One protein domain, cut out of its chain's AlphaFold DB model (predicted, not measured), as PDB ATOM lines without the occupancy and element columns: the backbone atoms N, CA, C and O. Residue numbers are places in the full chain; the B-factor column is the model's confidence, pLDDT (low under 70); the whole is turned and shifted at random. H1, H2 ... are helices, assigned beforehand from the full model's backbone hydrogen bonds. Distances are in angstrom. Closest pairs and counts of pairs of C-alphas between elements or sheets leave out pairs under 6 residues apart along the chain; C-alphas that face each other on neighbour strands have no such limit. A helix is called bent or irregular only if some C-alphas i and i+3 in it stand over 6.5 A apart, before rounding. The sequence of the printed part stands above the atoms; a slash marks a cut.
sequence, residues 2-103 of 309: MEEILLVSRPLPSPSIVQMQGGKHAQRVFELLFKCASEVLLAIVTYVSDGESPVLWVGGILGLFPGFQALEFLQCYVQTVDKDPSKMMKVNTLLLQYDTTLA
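What this domain is: This is residues 2 to 103 of the 309 residues of an uncharacterized protein of Sphaerobolus stellatus (strain SS14) (UniProt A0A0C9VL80). Three long helices, H2, H3 and H4, form an up-and-down bundle, with their centres at the corners of a triangle. The very short helix H1 packs on H3, and from the link between H2 and H3 residues 48 to 54 stick out as a free loop, adding to the length of the whole. The printed part has 102 residues with four named helices, in the order H1, H2, H3, H4, and no named strand; its class is all helix. It is compact, with a radius of gyration of the C-alphas of 14.4 A, yet elongated in outline, spanning 48 by 28 by 20 A.

How they stand to each other: H1, residues 2 to 5, touches residues 66 to 73 of H3, which is residues 64 to 82; the closest C-alphas are those of Ile 5 and Gln 69, 6.7 A apart. H1 is close to but not clearly touching H2, residues 23 to 45, with the C-alphas of Met 2 and Val 29 closest at 7.4 A. H1 is apart from H4, residues 85 to 103. H3 is the hub, touching the three other helices. H2 and H3 form a helical hairpin and run opposite ways at a shallow tilt of 33 degrees, only just short of steep. H2 touches H3 with residues 30 to 40 alone, and the closest C-alphas, those of Ala 37 and Gly 67, are 4.4 A apart. H3 and H4 form a second helical hairpin, opposite ways at a shallow tilt of 22 degrees. They touch through residues 71 to 79 of H3 and 87 to 95 of H4, with the C-alphas of Val 78 and Met 88 closest at 6.1 A. H2 and H4 touch and run the same way at a shallow tilt of 20 degrees; their closest C-alphas, those of Leu 41 and Tyr 98, are 6.9 A apart. Every O i to N i+4 pair is within hydrogen-bond range in H2 and H4, and 14 of 15 are in H3, while H1 is too short for such a pair.

Where its parts are: H1 begins at C-alpha 2, at (55.384, 59.622, 138.315). H2 is 33.4 A from first to last C-alpha and begins at (45.286, 62.265, 125.965). H3 is 25.3 A long and irregular, but only just: C-alphas 79 and 82 are 6.8 A apart. H4 is 27.1 A long and ends at C-alpha 103, at (74.925, 42.077, 129.832).

The domain as a whole: The two C-alphas farthest apart are those of Val 18 and Gly 51, at 48.7 A. The printed part has no cut. The links from H1 to H2, 17 residues, and from H2 to H3, 18 residues, are long; the link from H3 to H4, 2 residues, is tight. The mean pLDDT of the printed part is 77.1, and residues 2 to 24 and 49 to 62 are under 70.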
ATOM      1  N   MET A   2      54.032  60.001 138.805       59.59
ATOM      2  CA  MET A   2      55.384  59.622 138.315       59.59
ATOM      3  C   MET A   2      56.311  59.125 139.432       59.59
ATOM      4  O   MET A   2      56.842  58.027 139.343       59.59
ATOM      5  N   GLU A   3      56.439  59.889 140.516       63.75
ATOM      6  CA  GLU A   3      57.251  59.494 141.677       63.75
ATOM      7  C   GLU A   3      56.765  58.188 142.316       63.75
ATOM      8  O   GLU A   3      57.552  57.464 142.900       63.75
ATOM      9  N   GLU A   4      55.484  57.847 142.172       64.50
ATOM     10  CA  GLU A   4      54.930  56.602 142.717       64.50
ATOM     11  C   GLU A   4      55.245  55.387 141.847       64.50
ATOM     12  O   GLU A   4      55.373  54.295 142.387       64.50
ATOM     13  N   ILE A   5      55.390  55.580 140.531       63.31
ATOM     14  CA  ILE A   5      55.807  54.537 139.581       63.31
ATOM     15  C   ILE A   5      57.294  54.212 139.764       63.31
ATOM     16  O   ILE A   5      57.681  53.060 139.634       63.31
ATOM     17  N   LEU A   6      58.107  55.222 140.085       64.19
ATOM     18  CA  LEU A   6      59.559  55.104 140.261       64.19
ATOM     19  C   LEU A   6      59.973  54.673 141.685       64.19
ATOM     20  O   LEU A   6      61.164  54.587 141.986       64.19
ATOM     21  N   LEU A   7      59.014  54.455 142.592       67.06
ATOM     22  CA  LEU A   7      59.286  54.011 143.958       67.06
ATOM     23  C   LEU A   7      59.352  52.481 144.020       67.06
ATOM     24  O   LEU A   7      58.330  51.802 144.068       67.06
ATOM     25  N   VAL A   8      60.570  51.954 144.159       60.91
ATOM     26  CA  VAL A   8      60.850  50.507 144.294       60.91
ATOM     27  C   VAL A   8      60.082  49.856 145.452       60.91
ATOM     28  O   VAL A   8      59.717  48.688 145.395       60.91
ATOM     29  N   SER A   9      59.807  50.616 146.514       67.94
ATOM     30  CA  SER A   9      59.087  50.141 147.701       67.94
ATOM     31  C   SER A   9      57.572  50.024 147.518       67.94
ATOM     32  O   SER A   9      56.885  49.585 148.443       67.94
ATOM     33  N   ARG A  10      57.026  50.427 146.365       64.56
ATOM     34  CA  ARG A  10      55.597  50.345 146.062       64.56
ATOM     35  C   ARG A  10      55.348  49.384 144.897       64.56
ATOM     36  O   ARG A  10      56.129  49.364 143.948       64.56
ATOM     37  N   PRO A  11      54.257  48.598 144.943       63.28
ATOM     38  CA  PRO A  11      53.848  47.807 143.793       63.28
ATOM     39  C   PRO A  11      53.524  48.740 142.625       63.28
ATOM     40  O   PRO A  11      52.971  49.825 142.830       63.28
ATOM     41  N   LEU A  12      53.852  48.298 141.409       65.75
ATOM     42  CA  LEU A  12      53.546  49.050 140.200       65.75
ATOM     43  C   LEU A  12      52.047  49.372 140.161       65.75
ATOM     44  O   LEU A  12      51.220  48.459 140.273       65.75
ATOM     45  N   PRO A  13      51.667  50.654 140.020       65.38
ATOM     46  CA  PRO A  13      50.264  51.001 139.915       65.38
ATOM     47  C   PRO A  13      49.701  50.366 138.644       65.38
ATOM     48  O   PRO A  13      50.272  50.510 137.563       65.38
ATOM     49  N   SER A  14      48.569  49.667 138.761       61.91
ATOM     50  CA  SER A  14      47.891  49.122 137.587       61.91
ATOM     51  C   SER A  14      47.508  50.280 136.660       61.91
ATOM     52  O   SER A  14      46.815  51.195 137.116       61.91
ATOM     53  N   PRO A  15      47.934  50.283 135.383       59.94
ATOM     54  CA  PRO A  15      47.585  51.352 134.459       59.94
ATOM     55  C   PRO A  15      46.070  51.338 134.235       59.94
ATOM     56  O   PRO A  15      45.542  50.543 133.461       59.94
ATOM     57  N   SER A  16      45.340  52.190 134.957       58.25
ATOM     58  CA  SER A  16      43.892  52.293 134.810       58.25
ATOM     59  C   SER A  16      43.543  53.331 133.747       58.25
ATOM     60  O   SER A  16      44.066  54.449 133.729       58.25
ATOM     61  N   ILE A  17      42.601  52.967 132.873       50.81
ATOM     62  CA  ILE A  17      42.042  53.838 131.828       50.81
ATOM     63  C   ILE A  17      41.543  55.167 132.430       50.81
ATOM     64  O   ILE A  17      41.681  56.210 131.804       50.81
ATOM     65  N   VAL A  18      41.029  55.145 133.664       48.38
ATOM     66  CA  VAL A  18      40.456  56.310 134.359       48.38
ATOM     67  C   VAL A  18      41.531  57.290 134.862       48.38
ATOM     68  O   VAL A  18      41.301  58.496 134.861       48.38
ATOM     69  N   GLN A  19      42.726  56.820 135.244       55.78
ATOM     70  CA  GLN A  19      43.823  57.685 135.725       55.78
ATOM     71  C   GLN A  19      44.649  58.312 134.589       55.78
ATOM     72  O   GLN A  19      45.235  59.377 134.768       55.78
ATOM     73  N   MET A  20      44.669  57.681 133.412       59.62
ATOM     74  CA  MET A  20      45.444  58.128 132.245       59.62
ATOM     75  C   MET A  20      44.586  58.899 131.215       59.62
ATOM     76  O   MET A  20      45.078  59.285 130.162       59.62
ATOM     77  N   GLN A  21      43.303  59.161 131.489       47.53
ATOM     78  CA  GLN A  21      42.300  59.550 130.480       47.53
ATOM     79  C   GLN A  21      42.378  60.983 129.909       47.53
ATOM     80  O   GLN A  21      41.501  61.405 129.156       47.53
ATOM     81  N   GLY A  22      43.439  61.742 130.180       55.75
ATOM     82  CA  GLY A  22      43.728  62.969 129.436       55.75
ATOM     83  C   GLY A  22      44.748  62.677 128.345       55.75
ATOM     84  O   GLY A  22      45.921  62.552 128.670       55.75
ATOM     85  N   GLY A  23      44.364  62.622 127.064       58.41
ATOM     86  CA  GLY A  23      45.286  62.265 125.965       58.41
ATOM     87  C   GLY A  23      46.612  63.052 125.947       58.41
ATOM     88  O   GLY A  23      47.656  62.501 125.612       58.41
ATOM     89  N   LYS A  24      46.614  64.313 126.410       63.50
ATOM     90  CA  LYS A  24      47.842  65.117 126.597       63.50
ATOM     91  C   LYS A  24      48.663  64.728 127.836       63.50
ATOM     92  O   LYS A  24      49.884  64.838 127.813       63.50
ATOM     93  N   HIS A  25      48.019  64.304 128.922       72.00
ATOM     94  CA  HIS A  25      48.698  63.836 130.132       72.00
ATOM     95  C   HIS A  25      49.283  62.436 129.958       72.00
ATOM     96  O   HIS A  25      50.431  62.240 130.338       72.00
ATOM     97  N   ALA A  26      48.566  61.508 129.320       75.81
ATOM     98  CA  ALA A  26      49.083  60.171 129.036       75.81
ATOM     99  C   ALA A  26      50.325  60.205 128.141       75.81
ATOM    100  O   ALA A  26      51.332  59.577 128.460       75.81
ATOM    101  N   GLN A  27      50.288  61.001 127.065       83.44
ATOM    102  CA  GLN A  27      51.437  61.171 126.178       83.44
ATOM    103  C   GLN A  27      52.649  61.744 126.923       83.44
ATOM    104  O   GLN A  27      53.748  61.211 126.814       83.44
ATOM    105  N   ARG A  28      52.438  62.780 127.744       83.75
ATOM    106  CA  ARG A  28      53.507  63.380 128.549       83.75
ATOM    107  C   ARG A  28      54.095  62.395 129.563       83.75
ATOM    108  O   ARG A  28      55.302  62.388 129.765       83.75
ATOM    109  N   VAL A  29      53.263  61.579 130.211       83.31
ATOM    110  CA  VAL A  29      53.717  60.551 131.166       83.31
ATOM    111  C   VAL A  29      54.526  59.476 130.449       83.31
ATOM    112  O   VAL A  29      55.599  59.122 130.925       83.31
ATOM    113  N   PHE A  30      54.056  59.014 129.286       87.75
ATOM    114  CA  PHE A  30      54.792  58.072 128.446       87.75
ATOM    115  C   PHE A  30      56.178  58.618 128.084       87.75
ATOM    116  O   PHE A  30      57.182  57.953 128.313       87.75
ATOM    117  N   GLU A  31      56.242  59.846 127.563       89.75
ATOM    118  CA  GLU A  31      57.497  60.489 127.159       89.75
ATOM    119  C   GLU A  31      58.469  60.660 128.328       89.75
ATOM    120  O   GLU A  31      59.664  60.428 128.169       89.75
ATOM    121  N   LEU A  32      57.968  61.033 129.508       87.25
ATOM    122  CA  LEU A  32      58.797  61.213 130.698       87.25
ATOM    123  C   LEU A  32      59.362  59.892 131.224       87.25
ATOM    124  O   LEU A  32      60.552  59.828 131.524       87.25
ATOM    125  N   LEU A  33      58.541  58.843 131.317       87.56
ATOM    126  CA  LEU A  33      59.001  57.521 131.752       87.56
ATOM    127  C   LEU A  33      59.966  56.905 130.738       87.56
ATOM    128  O   LEU A  33      60.978  56.331 131.129       87.56
ATOM    129  N   PHE A  34      59.694  57.084 129.442       90.38
ATOM    130  CA  PHE A  34      60.582  56.623 128.380       90.38
ATOM    131  C   PHE A  34      61.936  57.327 128.472       90.38
ATOM    132  O   PHE A  34      62.970  56.669 128.484       90.38
ATOM    133  N   LYS A  35      61.927  58.657 128.626       89.44
ATOM    134  CA  LYS A  35      63.139  59.462 128.819       89.44
ATOM    135  C   LYS A  35      63.921  59.024 130.055       89.44
ATOM    136  O   LYS A  35      65.125  58.849 129.951       89.44
ATOM    137  N   CYS A  36      63.247  58.798 131.181       85.00
ATOM    138  CA  CYS A  36      63.876  58.318 132.411       85.00
ATOM    139  C   CYS A  36      64.572  56.964 132.198       85.00
ATOM    140  O   CYS A  36      65.752  56.825 132.506       85.00
ATOM    141  N   ALA A  37      63.885  55.995 131.587       87.69
ATOM    142  CA  ALA A  37      64.483  54.702 131.271       87.69
ATOM    143  C   ALA A  37      65.655  54.821 130.273       87.69
ATOM    144  O   ALA A  37      66.661  54.133 130.431       87.69
ATOM    145  N   SER A  38      65.574  55.701 129.272       89.38
ATOM    146  CA  SER A  38      66.692  55.952 128.350       89.38
ATOM    147  C   SER A  38      67.891  56.627 129.028       89.38
ATOM    148  O   SER A  38      69.030  56.294 128.718       89.38
ATOM    149  N   GLU A  39      67.658  57.549 129.965       87.38
ATOM    150  CA  GLU A  39      68.719  58.229 130.721       87.38
ATOM    151  C   GLU A  39      69.502  57.266 131.616       87.38
ATOM    152  O   GLU A  39      70.715  57.412 131.736       87.38
ATOM    153  N   VAL A  40      68.843  56.252 132.187       86.44
ATOM    154  CA  VAL A  40      69.525  55.187 132.939       86.44
ATOM    155  C   VAL A  40      70.490  54.416 132.038       86.44
ATOM    156  O   VAL A  40      71.636  54.215 132.425       86.44
ATOM    157  N   LEU A  41      70.079  54.032 130.821       86.50
ATOM    158  CA  LEU A  41      70.993  53.369 129.882       86.50
ATOM    159  C   LEU A  41      72.183  54.246 129.544       86.50
ATOM    160  O   LEU A  41      73.312  53.773 129.617       86.50
ATOM    161  N   LEU A  42      71.922  55.511 129.207       86.62
ATOM    162  CA  LEU A  42      72.973  56.466 128.894       86.62
ATOM    163  C   LEU A  42      73.966  56.569 130.055       86.62
ATOM    164  O   LEU A  42      75.161  56.455 129.827       86.62
ATOM    165  N   ALA A  43      73.478  56.684 131.291       84.06
ATOM    166  CA  ALA A  43      74.329  56.745 132.473       84.06
ATOM    167  C   ALA A  43      75.205  55.493 132.645       84.06
ATOM    168  O   ALA A  43      76.347  55.623 133.078       84.06
ATOM    169  N   ILE A  44      74.702  54.303 132.295       85.06
ATOM    170  CA  ILE A  44      75.473  53.051 132.350       85.06
ATOM    171  C   ILE A  44      76.610  53.070 131.327       85.06
ATOM    172  O   ILE A  44      77.758  52.825 131.697       85.06
ATOM    173  N   VAL A  45      76.314  53.369 130.055       85.25
ATOM    174  CA  VAL A  45      77.357  53.374 129.014       85.25
ATOM    175  C   VAL A  45      78.352  54.512 129.210       85.25
ATOM    176  O   VAL A  45      79.546  54.277 129.074       85.25
ATOM    177  N   THR A  46      77.916  55.708 129.616       82.75
ATOM    178  CA  THR A  46      78.813  56.860 129.830       82.75
ATOM    179  C   THR A  46      79.529  56.846 131.181       82.75
ATOM    180  O   THR A  46      80.183  57.827 131.536       82.75
ATOM    181  N   TYR A  47      79.382  55.782 131.974       80.38
ATOM    182  CA  TYR A  47      80.008  55.712 133.286       80.38
ATOM    183  C   TYR A  47      81.531  55.621 133.168       80.38
ATOM    184  O   TYR A  47      82.073  54.686 132.572       80.38
ATOM    185  N   VAL A  48      82.191  56.581 133.808       74.25
ATOM    186  CA  VAL A  48      83.644  56.671 133.937       74.25
ATOM    187  C   VAL A  48      84.174  55.480 134.727       74.25
ATOM    188  O   VAL A  48      83.788  55.268 135.870       74.25
ATOM    189  N   SER A  49      85.087  54.723 134.134       67.00
ATOM    190  CA  SER A  49      85.775  53.607 134.770       67.00
ATOM    191  C   SER A  49      87.042  54.135 135.453       67.00
ATOM    192  O   SER A  49      88.152  53.904 134.989       67.00
ATOM    193  N   ASP A  50      86.898  54.867 136.559       64.56
ATOM    194  CA  ASP A  50      88.037  55.400 137.334       64.56
ATOM    195  C   ASP A  50      88.714  54.352 138.242       64.56
ATOM    196  O   ASP A  50      89.698  54.643 138.920       64.56
ATOM    197  N   GLY A  51      88.202  53.117 138.248       55.75
ATOM    198  CA  GLY A  51      88.710  52.019 139.067       55.75
ATOM    199  C   GLY A  51      88.270  52.072 140.534       55.75
ATOM    200  O   GLY A  51      88.522  51.108 141.263       55.75
ATOM    201  N   GLU A  52      87.569  53.124 140.976       55.59
ATOM    202  CA  GLU A  52      87.005  53.214 142.321       55.59
ATOM    203  C   GLU A  52      85.557  52.711 142.325       55.59
ATOM    204  O   GLU A  52      84.621  53.405 141.956       55.59
ATOM    205  N   SER A  53      85.384  51.465 142.781       53.84
ATOM    206  CA  SER A  53      84.095  50.823 143.080       53.84
ATOM    207  C   SER A  53      82.982  51.141 142.068       53.84
ATOM    208  O   SER A  53      82.079  51.927 142.372       53.84
ATOM    209  N   PRO A  54      82.989  50.481 140.904       53.88
ATOM    210  CA  PRO A  54      81.978  50.657 139.870       53.88
ATOM    211  C   PRO A  54      80.620  50.085 140.312       53.88
ATOM    212  O   PRO A  54      80.220  48.969 139.989       53.88
ATOM    213  N   VAL A  55      79.906  50.841 141.136       59.38
ATOM    214  CA  VAL A  55      78.595  50.443 141.637       59.38
ATOM    215  C   VAL A  55      77.558  51.137 140.783       59.38
ATOM    216  O   VAL A  55      77.342  52.346 140.884       59.38
ATOM    217  N   LEU A  56      76.878  50.339 139.963       66.31
ATOM    218  CA  LEU A  56      75.604  50.735 139.390       66.31
ATOM    219  C   LEU A  56      74.688  51.204 140.517       66.31
ATOM    220  O   LEU A  56      74.425  50.470 141.474       66.31
ATOM    221  N   TRP A  57      74.174  52.421 140.395       66.44
ATOM    222  CA  TRP A  57      73.187  52.923 141.334       66.44
ATOM    223  C   TRP A  57      71.909  52.097 141.183       66.44
ATOM    224  O   TRP A  57      71.191  52.190 140.191       66.44
ATOM    225  N   VAL A  58      71.636  51.240 142.166       65.56
ATOM    226  CA  VAL A  58      70.485  50.325 142.128       65.56
ATOM    227  C   VAL A  58      69.172  51.068 142.417       65.56
ATOM    228  O   VAL A  58      68.127  50.731 141.863       65.56
ATOM    229  N   GLY A  59      69.228  52.113 143.250       61.75
ATOM    230  CA  GLY A  59      68.086  52.946 143.643       61.75
ATOM    231  C   GLY A  59      68.304  54.441 143.389       61.75
ATOM    232  O   GLY A  59      69.353  54.859 142.906       61.75
ATOM    233  N   GLY A  60      67.303  55.254 143.744       66.06
ATOM    234  CA  GLY A  60      67.250  56.681 143.396       66.06
ATOM    235  C   GLY A  60      66.595  56.919 142.031       66.06
ATOM    236  O   GLY A  60      66.412  55.986 141.266       66.06
ATOM    237  N   ILE A  61      66.212  58.161 141.720       61.38
ATOM    238  CA  ILE A  61      65.366  58.490 140.548       61.38
ATOM    239  C   ILE A  61      65.997  58.073 139.203       61.38
ATOM    240  O   ILE A  61      65.272  57.792 138.256       61.38
ATOM    241  N   LEU A  62      67.328  57.989 139.136       65.81
ATOM    242  CA  LEU A  62      68.095  57.511 137.975       65.81
ATOM    243  C   LEU A  62      68.750  56.143 138.231       65.81
ATOM    244  O   LEU A  62      69.748  55.795 137.607       65.81
ATOM    245  N   GLY A  63      68.229  55.389 139.198       72.12
ATOM    246  CA  GLY A  63      68.708  54.055 139.520       72.12
ATOM    247  C   GLY A  63      68.167  52.995 138.564       72.12
ATOM    248  O   GLY A  63      67.143  53.178 137.901       72.12
ATOM    249  N   LEU A  64      68.831  51.842 138.554       80.25
ATOM    250  CA  LEU A  64      68.474  50.703 137.713       80.25
ATOM    251  C   LEU A  64      67.032  50.222 137.949       80.25
ATOM    252  O   LEU A  64      66.291  49.980 136.997       80.25
ATOM    253  N   PHE A  65      66.604  50.107 139.212       80.00
ATOM    254  CA  PHE A  65      65.264  49.609 139.534       80.00
ATOM    255  C   PHE A  65      64.144  50.568 139.108       80.00
ATOM    256  O   PHE A  65      63.184  50.092 138.499       80.00
ATOM    257  N   PRO A  66      64.242  51.894 139.321       78.31
ATOM    258  CA  PRO A  66      63.256  52.824 138.766       78.31
ATOM    259  C   PRO A  66      63.204  52.840 137.235       78.31
ATOM    260  O   PRO A  66      62.111  52.938 136.676       78.31
ATOM    261  N   GLY A  67      64.340  52.665 136.549       83.94
ATOM    262  CA  GLY A  67      64.372  52.485 135.093       83.94
ATOM    263  C   GLY A  67      63.585  51.252 134.631       83.94
ATOM    264  O   GLY A  67      62.757  51.345 133.722       83.94
ATOM    265  N   PHE A  68      63.760  50.114 135.311       83.88
ATOM    266  CA  PHE A  68      62.983  48.900 135.042       83.88
ATOM    267  C   PHE A  68      61.496  49.052 135.356       83.88
ATOM    268  O   PHE A  68      60.662  48.653 134.545       83.88
ATOM    269  N   GLN A  69      61.149  49.668 136.488       82.00
ATOM    270  CA  GLN A  69      59.753  49.938 136.831       82.00
ATOM    271  C   GLN A  69      59.079  50.834 135.784       82.00
ATOM    272  O   GLN A  69      57.938  50.583 135.396       82.00
ATOM    273  N   ALA A  70      59.788  51.851 135.280       86.12
ATOM    274  CA  ALA A  70      59.295  52.694 134.196       86.12
ATOM    275  C   ALA A  70      59.031  51.878 132.919       86.12
ATOM    276  O   ALA A  70      57.977  52.036 132.302       86.12
ATOM    277  N   LEU A  71      59.946  50.982 132.546       89.00
ATOM    278  CA  LEU A  71      59.799  50.102 131.384       89.00
ATOM    279  C   LEU A  71      58.635  49.120 131.506       89.00
ATOM    280  O   LEU A  71      57.837  49.005 130.575       89.00
ATOM    281  N   GLU A  72      58.520  48.442 132.645       88.06
ATOM    282  CA  GLU A  72      57.437  47.495 132.914       88.06
ATOM    283  C   GLU A  72      56.081  48.211 132.872       88.06
ATOM    284  O   GLU A  72      55.155  47.774 132.184       88.06
ATOM    285  N   PHE A  73      55.986  49.388 133.497       87.44
ATOM    286  CA  PHE A  73      54.782  50.211 133.429       87.44
ATOM    287  C   PHE A  73      54.438  50.623 131.993       87.44
ATOM    288  O   PHE A  73      53.281  50.514 131.583       87.44
ATOM    289  N   LEU A  74      55.419  51.094 131.215       90.19
ATOM    290  CA  LEU A  74      55.224  51.488 129.817       90.19
ATOM    291  C   LEU A  74      54.731  50.317 128.965       90.19
ATOM    292  O   LEU A  74      53.802  50.486 128.171       90.19
ATOM    293  N   GLN A  75      55.315  49.134 129.153       90.06
ATOM    294  CA  GLN A  75      54.905  47.915 128.469       90.06
ATOM    295  C   GLN A  75      53.450  47.568 128.802       90.06
ATOM    296  O   GLN A  75      52.632  47.424 127.889       90.06
ATOM    297  N   CYS A  76      53.092  47.520 130.089       86.19
ATOM    298  CA  CYS A  76      51.721  47.249 130.517       86.19
ATOM    299  C   CYS A  76      50.736  48.304 129.994       86.19
ATOM    300  O   CYS A  76      49.659  47.954 129.507       86.19
ATOM    301  N   TYR A  77      51.092  49.589 130.056       86.12
ATOM    302  CA  TYR A  77      50.252  50.689 129.584       86.12
ATOM    303  C   TYR A  77      49.956  50.579 128.084       86.12
ATOM    304  O   TYR A  77      48.793  50.662 127.678       86.12
ATOM    305  N   VAL A  78      50.974  50.347 127.251       88.06
ATOM    306  CA  VAL A  78      50.769  50.228 125.803       88.06
ATOM    307  C   VAL A  78      49.989  48.958 125.460       88.06
ATOM    308  O   VAL A  78      49.098  49.012 124.620       88.06
ATOM    309  N   GLN A  79      50.251  47.835 126.132       87.56
ATOM    310  CA  GLN A  79      49.538  46.578 125.876       87.56
ATOM    311  C   GLN A  79      48.050  46.640 126.251       87.56
ATOM    312  O   GLN A  79      47.202  46.091 125.543       87.56
ATOM    313  N   THR A  80      47.723  47.282 127.373       83.88
ATOM    314  CA  THR A  80      46.378  47.202 127.964       83.88
ATOM    315  C   THR A  80      45.506  48.418 127.663       83.88
ATOM    316  O   THR A  80      44.301  48.253 127.452       83.88
ATOM    317  N   VAL A  81      46.095  49.617 127.588       82.69
ATOM    318  CA  VAL A  81      45.370  50.894 127.489       82.69
ATOM    319  C   VAL A  81      45.510  51.532 126.106       82.69
ATOM    320  O   VAL A  81      44.502  51.705 125.429       82.69
ATOM    321  N   ASP A  82      46.730  51.884 125.688       84.00
ATOM    322  CA  ASP A  82      46.972  52.700 124.479       84.00
ATOM    323  C   ASP A  82      46.812  51.891 123.184       84.00
ATOM    324  O   ASP A  82      46.164  52.317 122.232       84.00
ATOM    325  N   LYS A  83      47.386  50.682 123.165       85.00
ATOM    326  CA  LYS A  83      47.398  49.737 122.036       85.00
ATOM    327  C   LYS A  83      48.009  50.284 120.739       85.00
ATOM    328  O   LYS A  83      47.820  49.686 119.683       85.00
ATOM    329  N   ASP A  84      48.771  51.378 120.811       88.81
ATOM    330  CA  ASP A  84      49.518  51.953 119.687       88.81
ATOM    331  C   ASP A  84      50.739  51.075 119.322       88.81
ATOM    332  O   ASP A  84      51.689  50.975 120.112       88.81
ATOM    333  N   PRO A  85      50.774  50.471 118.115       89.94
ATOM    334  CA  PRO A  85      51.887  49.629 117.680       89.94
ATOM    335  C   PRO A  85      53.230  50.368 117.618       89.94
ATOM    336  O   PRO A  85      54.275  49.769 117.869       89.94
ATOM    337  N   SER A  86      53.222  51.669 117.311       93.19
ATOM    338  CA  SER A  86      54.445  52.468 117.196       93.19
ATOM    339  C   SER A  86      55.112  52.686 118.557       93.19
ATOM    340  O   SER A  86      56.336  52.594 118.677       93.19
ATOM    341  N   LYS A  87      54.313  52.900 119.610       91.25
ATOM    342  CA  LYS A  87      54.797  52.985 120.993       91.25
ATOM    343  C   LYS A  87      55.276  51.633 121.495       91.25
ATOM    344  O   LYS A  87      56.313  51.578 122.150       91.25
ATOM    345  N   MET A  88      54.579  50.554 121.139       92.38
ATOM    346  CA  MET A  88      54.994  49.202 121.517       92.38
ATOM    347  C   MET A  88      56.358  48.854 120.917       92.38
ATOM    348  O   MET A  88      57.222  48.324 121.608       92.38
ATOM    349  N   MET A  89      56.587  49.220 119.651       93.88
ATOM    350  CA  MET A  89      57.886  49.051 119.001       93.88
ATOM    351  C   MET A  89      58.992  49.809 119.746       93.88
ATOM    352  O   MET A  89      60.027  49.220 120.031       93.88
ATOM    353  N   LYS A  90      58.757  51.070 120.140       93.81
ATOM    354  CA  LYS A  90      59.726  51.854 120.929       93.81
ATOM    355  C   LYS A  90      60.062  51.198 122.269       93.81
ATOM    356  O   LYS A  90      61.235  51.128 122.624       93.81
ATOM    357  N   VAL A  91      59.053  50.723 123.002       92.94
ATOM    358  CA  VAL A  91      59.254  50.037 124.290       92.94
ATOM    359  C   VAL A  91      60.059  48.749 124.097       92.94
ATOM    360  O   VAL A  91      61.011  48.518 124.832       92.94
ATOM    361  N   ASN A  92      59.742  47.949 123.076       93.25
ATOM    362  CA  ASN A  92      60.477  46.718 122.776       93.25
ATOM    363  C   ASN A  92      61.931  46.980 122.368       93.25
ATOM    364  O   ASN A  92      62.824  46.258 122.802       93.25
ATOM    365  N   THR A  93      62.186  48.014 121.560       93.56
ATOM    366  CA  THR A  93      63.554  48.428 121.226       93.56
ATOM    367  C   THR A  93      64.324  48.824 122.480       93.56
ATOM    368  O   THR A  93      65.461  48.398 122.647       93.56
ATOM    369  N   LEU A  94      63.701  49.590 123.380       91.88
ATOM    370  CA  LEU A  94      64.346  50.004 124.622       91.88
ATOM    371  C   LEU A  94      64.629  48.806 125.545       91.88
ATOM    372  O   LEU A  94      65.714  48.728 126.106       91.88
ATOM    373  N   LEU A  95      63.713  47.837 125.649       90.81
ATOM    374  CA  LEU A  95      63.944  46.585 126.386       90.81
ATOM    375  C   LEU A  95      65.147  45.805 125.835       90.81
ATOM    376  O   LEU A  95      66.011  45.389 126.601       90.81
ATOM    377  N   LEU A  96      65.253  45.674 124.510       90.19
ATOM    378  CA  LEU A  96      66.392  45.003 123.873       90.19
ATOM    379  C   LEU A  96      67.724  45.722 124.154       90.19
ATOM    380  O   LEU A  96      68.756  45.078 124.358       90.19
ATOM    381  N   GLN A  97      67.702  47.057 124.178       89.56
ATOM    382  CA  GLN A  97      68.865  47.858 124.564       89.56
ATOM    383  C   GLN A  97      69.245  47.614 126.028       89.56
ATOM    384  O   GLN A  97      70.423  47.430 126.312       89.56
ATOM    385  N   TYR A  98      68.271  47.530 126.941       88.88
ATOM    386  CA  TYR A  98      68.513  47.160 128.340       88.88
ATOM    387  C   TYR A  98      69.180  45.797 128.480       88.88
ATOM    388  O   TYR A  98      70.214  45.703 129.139       88.88
ATOM    389  N   ASP A  99      68.645  44.767 127.827       85.88
ATOM    390  CA  ASP A  99      69.213  43.417 127.889       85.88
ATOM    391  C   ASP A  99      70.675  43.403 127.423       85.88
ATOM    392  O   ASP A  99      71.547  42.811 128.065       85.88
ATOM    393  N   THR A 100      70.963  44.114 126.331       86.50
ATOM    394  CA  THR A 100      72.308  44.184 125.748       86.50
ATOM    395  C   THR A 100      73.265  44.982 126.636       86.50
ATOM    396  O   THR A 100      74.342  44.496 126.983       86.50
ATOM    397  N   THR A 101      72.883  46.197 127.039       87.50
ATOM    398  CA  THR A 101      73.723  47.092 127.846       87.50
ATOM    399  C   THR A 101      74.014  46.505 129.221       87.50
ATOM    400  O   THR A 101      75.145  46.593 129.687       87.50
ATOM    401  N   LEU A 102      73.040  45.858 129.860       86.12
ATOM    402  CA  LEU A 102      73.249  45.244 131.170       86.12
ATOM    403  C   LEU A 102      74.117  43.994 131.104       86.12
ATOM    404  O   LEU A 102      74.910  43.771 132.015       86.12
ATOM    405  N   ALA A 103      74.017  43.200 130.036       85.31
ATOM    406  CA  ALA A 103      74.925  42.077 129.832       85.31
ATOM    407  C   ALA A 103      76.375  42.556 129.653       85.31
ATOM    408  O   ALA A 103      77.284  42.030 130.296       85.31
TER     409      ALA A 103